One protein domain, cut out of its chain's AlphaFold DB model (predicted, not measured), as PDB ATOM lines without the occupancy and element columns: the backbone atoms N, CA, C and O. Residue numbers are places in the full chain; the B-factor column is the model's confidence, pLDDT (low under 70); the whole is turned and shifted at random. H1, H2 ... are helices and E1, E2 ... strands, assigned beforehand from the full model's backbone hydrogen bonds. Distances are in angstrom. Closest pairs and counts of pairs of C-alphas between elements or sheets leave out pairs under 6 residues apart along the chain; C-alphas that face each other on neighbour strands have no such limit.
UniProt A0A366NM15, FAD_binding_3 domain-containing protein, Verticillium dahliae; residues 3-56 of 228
ATOM      1  N   LEU A   3      18.770  94.590 143.205       88.88
ATOM      2  CA  LEU A   3      20.146  94.097 143.177       88.88
ATOM      3  C   LEU A   3      20.434  93.313 144.454       88.88
ATOM      4  O   LEU A   3      20.029  93.724 145.541       88.88
ATOM      5  N   THR A   4      21.183  92.222 144.346       90.88
ATOM      6  CA  THR A   4      21.548  91.372 145.485       90.88
ATOM      7  C   THR A   4      23.058  91.207 145.567       90.88
ATOM      8  O   THR A   4      23.704  90.861 144.581       90.88
ATOM      9  N   GLY A   5      23.615  91.427 146.751       91.50
ATOM     10  CA  GLY A   5      24.960  91.020 147.138       91.50
ATOM     11  C   GLY A   5      24.917  89.828 148.097       91.50
ATOM     12  O   GLY A   5      23.854  89.284 148.383       91.50
ATOM     13  N   LYS A   6      26.081  89.434 148.625       92.19
ATOM     14  CA  LYS A   6      26.186  88.295 149.557       92.19
ATOM     15  C   LYS A   6      25.440  88.525 150.877       92.19
ATOM     16  O   LYS A   6      24.860  87.595 151.416       92.19
ATOM     17  N   GLU A   7      25.462  89.758 151.379       92.69
ATOM     18  CA  GLU A   7      24.927  90.109 152.707       92.69
ATOM     19  C   GLU A   7      23.778  91.121 152.654       92.69
ATOM     20  O   GLU A   7      23.064  91.312 153.635       92.69
ATOM     21  N   LYS A   8      23.613  91.817 151.526       91.12
ATOM     22  CA  LYS A   8      22.685  92.942 151.380       91.12
ATOM     23  C   LYS A   8      21.946  92.853 150.061       91.12
ATOM     24  O   LYS A   8      22.467  92.311 149.091       91.12
ATOM     25  N   ALA A   9      20.759  93.437 150.017       91.38
ATOM     26  CA  ALA A   9      20.024  93.649 148.787       91.38
ATOM     27  C   ALA A   9      19.550  95.101 148.714       91.38
ATOM     28  O   ALA A   9      19.283  95.725 149.741       91.38
ATOM     29  N   TRP A  10      19.449  95.625 147.500       91.75
ATOM     30  CA  TRP A  10      19.047  96.994 147.217       91.75
ATOM     31  C   TRP A  10      17.829  96.981 146.312       91.75
ATOM     32  O   TRP A  10      17.825  96.328 145.267       91.75
ATOM     33  N   ILE A  11      16.801  97.722 146.707       91.50
ATOM     34  CA  ILE A  11      15.610  97.945 145.897       91.50
ATOM     35  C   ILE A  11      15.554  99.425 145.576       91.50
ATOM     36  O   ILE A  11      15.588 100.265 146.470       91.50
ATOM     37  N   PHE A  12      15.454  99.725 144.289       92.06
ATOM     38  CA  PHE A  12      15.275 101.080 143.800       92.06
ATOM     39  C   PHE A  12      13.830 101.252 143.359       92.06
ATOM     40  O   PHE A  12      13.375 100.564 142.431       92.06
ATOM     41  N   LEU A  13      13.152 102.168 144.044       93.25
ATOM     42  CA  LEU A  13      11.806 102.638 143.758       93.25
ATOM     43  C   LEU A  13      11.922 103.978 143.037       93.25
ATOM     44  O   LEU A  13      12.728 104.822 143.428       93.25
ATOM     45  N   TYR A  14      11.154 104.150 141.967       92.56
ATOM     46  CA  TYR A  14      11.226 105.337 141.126       92.56
ATOM     47  C   TYR A  14       9.836 105.927 140.965       92.56
ATOM     48  O   TYR A  14       8.892 105.217 140.627       92.56
ATOM     49  N   GLU A  15       9.747 107.237 141.139       91.88
ATOM     50  CA  GLU A  15       8.594 108.029 140.748       91.88
ATOM     51  C   GLU A  15       9.088 109.171 139.866       91.88
ATOM     52  O   GLU A  15      10.130 109.785 140.122       91.88
ATOM     53  N   LYS A  16       8.371 109.418 138.771       91.06
ATOM     54  CA  LYS A  16       8.707 110.501 137.857       91.06
ATOM     55  C   LYS A  16       8.244 111.818 138.470       91.06
ATOM     56  O   LYS A  16       7.060 111.984 138.746       91.06
ATOM     57  N   LEU A  17       9.161 112.770 138.607       91.31
ATOM     58  CA  LEU A  17       8.805 114.120 139.036       91.31
ATOM     59  C   LEU A  17       7.830 114.771 138.037       91.31
ATOM     60  O   LEU A  17       7.987 114.587 136.824       91.31
ATOM     61  N   PRO A  18       6.862 115.572 138.517       89.38
ATOM     62  CA  PRO A  18       5.896 116.242 137.647       89.38
ATOM     63  C   PRO A  18       6.562 117.281 136.735       89.38
ATOM     64  O   PRO A  18       6.108 117.501 135.615       89.38
ATOM     65  N   VAL A  19       7.650 117.901 137.204       89.62
ATOM     66  CA  VAL A  19       8.410 118.922 136.480       89.62
ATOM     67  C   VAL A  19       9.904 118.668 136.666       89.62
ATOM     68  O   VAL A  19      10.356 118.314 137.756       89.62
ATOM     69  N   THR A  20      10.682 118.859 135.602       87.62
ATOM     70  CA  THR A  20      12.147 118.854 135.671       87.62
ATOM     71  C   THR A  20      12.631 120.073 136.452       87.62
ATOM     72  O   THR A  20      12.259 121.199 136.133       87.62
ATOM     73  N   THR A  21      13.490 119.865 137.450       87.75
ATOM     74  CA  THR A  21      14.020 120.943 138.295       87.75
ATOM     75  C   THR A  21      15.533 120.830 138.473       87.75
ATOM     76  O   THR A  21      16.080 119.731 138.569       87.75
ATOM     77  N   ALA A  22      16.210 121.980 138.524       85.88
ATOM     78  CA  ALA A  22      17.620 122.086 138.903       85.88
ATOM     79  C   ALA A  22      17.805 122.268 140.422       85.88
ATOM     80  O   ALA A  22      18.929 122.181 140.940       85.88
ATOM     81  N   GLU A  23      16.711 122.514 141.145       88.56
ATOM     82  CA  GLU A  23      16.739 122.785 142.573       88.56
ATOM     83  C   GLU A  23      17.275 121.586 143.354       88.56
ATOM     84  O   GLU A  23      17.118 120.409 143.003       88.56
ATOM     85  N   ARG A  24      17.999 121.897 144.426       87.88
ATOM     86  CA  ARG A  24      18.469 120.882 145.355       87.88
ATOM     87  C   ARG A  24      17.395 120.678 146.407       87.88
ATOM     88  O   ARG A  24      17.092 121.596 147.157       87.88
ATOM     89  N   VAL A  25      16.886 119.456 146.473       91.94
ATOM     90  CA  VAL A  25      15.966 119.016 147.519       91.94
ATOM     91  C   VAL A  25      16.727 118.097 148.465       91.94
ATOM     92  O   VAL A  25      17.560 117.299 148.028       91.94
ATOM     93  N   THR A  26      16.458 118.238 149.757       93.56
ATOM     94  CA  THR A  26      16.937 117.327 150.795       93.56
ATOM     95  C   THR A  26      15.723 116.619 151.365       93.56
ATOM     96  O   THR A  26      14.760 117.283 151.735       93.56
ATOM     97  N   TYR A  27      15.783 115.295 151.428       94.19
ATOM     98  CA  TYR A  27      14.720 114.464 151.978       94.19
ATOM     99  C   TYR A  27      15.101 113.986 153.374       94.19
ATOM    100  O   TYR A  27      16.255 113.619 153.618       94.19
ATOM    101  N   SER A  28      14.132 113.999 154.281       94.81
ATOM    102  CA  SER A  28      14.249 113.390 155.600       94.81
ATOM    103  C   SER A  28      14.136 111.856 155.517       94.81
ATOM    104  O   SER A  28      13.640 111.314 154.520       94.81
ATOM    105  N   PRO A  29      14.586 111.113 156.545       92.06
ATOM    106  CA  PRO A  29      14.314 109.678 156.653       92.06
ATOM    107  C   PRO A  29      12.813 109.340 156.616       92.06
ATOM    108  O   PRO A  29      12.418 108.301 156.077       92.06
ATOM    109  N   GLU A  30      11.972 110.221 157.157       92.31
ATOM    110  CA  GLU A  30      10.517 110.094 157.149       92.31
ATOM    111  C   GLU A  30       9.963 110.183 155.721       92.31
ATOM    112  O   GLU A  30       9.156 109.334 155.341       92.31
ATOM    113  N   ASP A  31      10.459 111.118 154.898       95.25
ATOM    114  CA  ASP A  31      10.084 111.228 153.478       95.25
ATOM    115  C   ASP A  31      10.430 109.944 152.715       95.25
ATOM    116  O   ASP A  31       9.604 109.401 151.981       95.25
ATOM    117  N   ALA A  32      11.641 109.414 152.922       94.12
ATOM    118  CA  ALA A  32      12.088 108.184 152.271       94.12
ATOM    119  C   ALA A  32      11.236 106.970 152.686       94.12
ATOM    120  O   ALA A  32      10.954 106.089 151.868       94.12
ATOM    121  N   THR A  33      10.814 106.922 153.951       91.75
ATOM    122  CA  THR A  33       9.950 105.859 154.481       91.75
ATOM    123  C   THR A  33       8.534 105.969 153.927       91.75
ATOM    124  O   THR A  33       8.002 104.972 153.441       91.75
ATOM    125  N   ALA A  34       7.944 107.166 153.933       94.00
ATOM    126  CA  ALA A  34       6.623 107.419 153.361       94.00
ATOM    127  C   ALA A  34       6.595 107.104 151.858       94.00
ATOM    128  O   ALA A  34       5.681 106.436 151.369       94.00
ATOM    129  N   PHE A  35       7.645 107.498 151.133       95.25
ATOM    130  CA  PHE A  35       7.805 107.158 149.727       95.25
ATOM    131  C   PHE A  35       7.849 105.641 149.526       95.25
ATOM    132  O   PHE A  35       7.083 105.109 148.729       95.25
ATOM    133  N   ALA A  36       8.659 104.909 150.294       94.44
ATOM    134  CA  ALA A  36       8.721 103.452 150.188       94.44
ATOM    135  C   ALA A  36       7.391 102.759 150.553       94.44
ATOM    136  O   ALA A  36       7.018 101.770 149.918       94.44
ATOM    137  N   GLN A  37       6.646 103.293 151.528       94.56
ATOM    138  CA  GLN A  37       5.319 102.798 151.914       94.56
ATOM    139  C   GLN A  37       4.286 102.915 150.788       94.56
ATOM    140  O   GLN A  37       3.430 102.035 150.666       94.56
ATOM    141  N   SER A  38       4.391 103.930 149.922       95.69
ATOM    142  CA  SER A  38       3.500 104.073 148.757       95.69
ATOM    143  C   SER A  38       3.601 102.898 147.769       95.69
ATOM    144  O   SER A  38       2.659 102.616 147.032       95.69
ATOM    145  N   PHE A  39       4.706 102.145 147.818       95.69
ATOM    146  CA  PHE A  39       4.936 100.937 147.026       95.69
ATOM    147  C   PHE A  39       4.639  99.642 147.795       95.69
ATOM    148  O   PHE A  39       4.940  98.567 147.288       95.69
ATOM    149  N   SER A  40       4.076  99.694 149.006       95.94
ATOM    150  CA  SER A  40       3.959  98.533 149.911       95.94
ATOM    151  C   SER A  40       3.320  97.288 149.282       95.94
ATOM    152  O   SER A  40       3.788  96.177 149.534       95.94
ATOM    153  N   ASP A  41       2.317  97.457 148.418       96.50
ATOM    154  CA  ASP A  41       1.637  96.357 147.727       96.50
ATOM    155  C   ASP A  41       2.362  95.816 146.488       96.50
ATOM    156  O   ASP A  41       1.957  94.795 145.918       96.50
ATOM    157  N   TRP A  42       3.437  96.474 146.059       94.88
ATOM    158  CA  TRP A  42       4.191  96.064 144.885       94.88
ATOM    159  C   TRP A  42       4.998  94.808 145.183       94.88
ATOM    160  O   TRP A  42       5.597  94.657 146.249       94.88
ATOM    161  N   HIS A  43       5.036  93.908 144.207       93.19
ATOM    162  CA  HIS A  43       5.746  92.642 144.322       93.19
ATOM    163  C   HIS A  43       7.191  92.802 143.846       93.19
ATOM    164  O   HIS A  43       7.440  93.289 142.744       93.19
ATOM    165  N   VAL A  44       8.140  92.340 144.662       90.12
ATOM    166  CA  VAL A  44       9.530  92.105 144.236       90.12
ATOM    167  C   VAL A  44       9.618  90.769 143.504       90.12
ATOM    168  O   VAL A  44      10.274  90.661 142.472       90.12
ATOM    169  N   HIS A  45       8.916  89.759 144.022       88.31
ATOM    170  CA  HIS A  45       8.629  88.497 143.345       88.31
ATOM    171  C   HIS A  45       7.293  87.931 143.857       88.31
ATOM    172  O   HIS A  45       6.651  88.530 144.717       88.31
ATOM    173  N   GLU A  46       6.882  86.757 143.373       91.19
ATOM    174  CA  GLU A  46       5.572  86.136 143.653       91.19
ATOM    175  C   GLU A  46       5.164  86.033 145.135       91.19
ATOM    176  O   GLU A  46       3.975  85.954 145.424       91.19
ATOM    177  N   LYS A  47       6.116  86.011 146.080       94.56
ATOM    178  CA  LYS A  47       5.847  85.808 147.519       94.56
ATOM    179  C   LYS A  47       6.417  86.905 148.419       94.56
ATOM    180  O   LYS A  47       6.434  86.731 149.632       94.56
ATOM    181  N   LEU A  48       6.946  87.978 147.837       92.75
ATOM    182  CA  LEU A  48       7.597  89.046 148.587       92.75
ATOM    183  C   LEU A  48       7.143  90.389 148.047       92.75
ATOM    184  O   LEU A  48       7.422  90.730 146.891       92.75
ATOM    185  N   LYS A  49       6.486  91.159 148.904       95.81
ATOM    186  CA  LYS A  49       6.109  92.538 148.631       95.81
ATOM    187  C   LYS A  49       7.119  93.512 149.220       95.81
ATOM    188  O   LYS A  49       7.880  93.179 150.126       95.81
ATOM    189  N   ILE A  50       7.093  94.752 148.739       95.25
ATOM    190  CA  ILE A  50       7.869  95.848 149.332       95.25
ATOM    191  C   ILE A  50       7.475  96.061 150.798       95.25
ATOM    192  O   ILE A  50       8.357  96.231 151.637       95.25
ATOM    193  N   GLY A  51       6.183  95.962 151.132       95.19
ATOM    194  CA  GLY A  51       5.677  96.057 152.505       95.19
ATOM    195  C   GLY A  51       6.361  95.085 153.475       95.19
ATOM    196  O   GLY A  51       6.726  95.461 154.587       95.19
ATOM    197  N   ASP A  52       6.629  93.856 153.029       94.69
ATOM    198  CA  ASP A  52       7.299  92.827 153.839       94.69
ATOM    199  C   ASP A  52       8.771  93.163 154.129       94.69
ATOM    200  O   ASP A  52       9.386  92.602 155.038       94.69
ATOM    201  N   ILE A  53       9.363  94.050 153.328       92.50
ATOM    202  CA  ILE A  53      10.773  94.437 153.395       92.50
ATOM    203  C   ILE A  53      10.926  95.696 154.237       92.50
ATOM    204  O   ILE A  53      11.758  95.710 155.141       92.50
ATOM    205  N   ILE A  54      10.114  96.725 153.976       92.69
ATOM    206  CA  ILE A  54      10.205  98.022 154.666       92.69
ATOM    207  C   ILE A  54       9.878  97.921 156.160       92.69
ATOM    208  O   ILE A  54      10.363  98.721 156.949       92.69
ATOM    209  N   ASN A  55       9.102  96.908 156.557       90.62
ATOM    210  CA  ASN A  55       8.745  96.654 157.952       90.62
ATOM    211  C   ASN A  55       9.817  95.863 158.726       90.62
ATOM    212  O   ASN A  55       9.640  95.582 159.913       90.62
ATOM    213  N   LYS A  56      10.930  95.467 158.088       91.56
ATOM    214  CA  LYS A  56      12.023  94.767 158.777       91.56
ATOM    215  C   LYS A  56      12.919  95.759 159.524       91.56
ATOM    216  O   LYS A  56      13.300  96.769 158.942       91.56
TER     217      LYS A  56
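AT A GLANCE: This is residues 3 to 56 of the 228 residues of the protein "FAD_binding_3 domain-containing protein" of Verticillium dahliae (UniProt A0A366NM15). Little regular structure is here: H2 packs on H1 near Gln 37 in a small body, and a wide open loop sticks out at residues 16 to 32, of which 29 to 32 belong to H1. Residues 4 to 10 stick out too. The 54 printed residues hold E1, H1, E2 and H2 in that order, mixed helices and strands, with only 21 residues in them. The whole is loose, radius of gyration of the C-alphas 13.5 A, spanning 38 by 24 by 19 A.

IN THESE COORDINATES: Find C-alpha 9 at (20.024, 93.649, 148.787), where strand E1, residues 9 to 11, begins its 6.8 A. Helix H1, residues 29 to 38, runs 14.5 A from (14.314, 109.678, 156.653). Strand E2, residues 43 to 45, spans 5.1 A; helix H2, residues 50 to 54, runs 6.2 A to (10.205, 98.022, 154.666).

HOW THE PARTS SIT: Look at Gln 37 and Gly 51: H1 and H2 touch there, closest C-alphas 6.8 A apart. E1 and E2 pair with no named strand; E1 is apart from H1, E2 and H2. Residues 43 to 45 pair antiparallel with 48 to 49. In H1 and H2 every O i to N i+4 pair is within hydrogen-bond range.

THE WHOLE: The farthest C-alphas, Ala 22 and Lys 47, are 39.1 A apart. The printed part has no cut, the link from E1 to H1 is long, and no printed residue is under 70 in pLDDT.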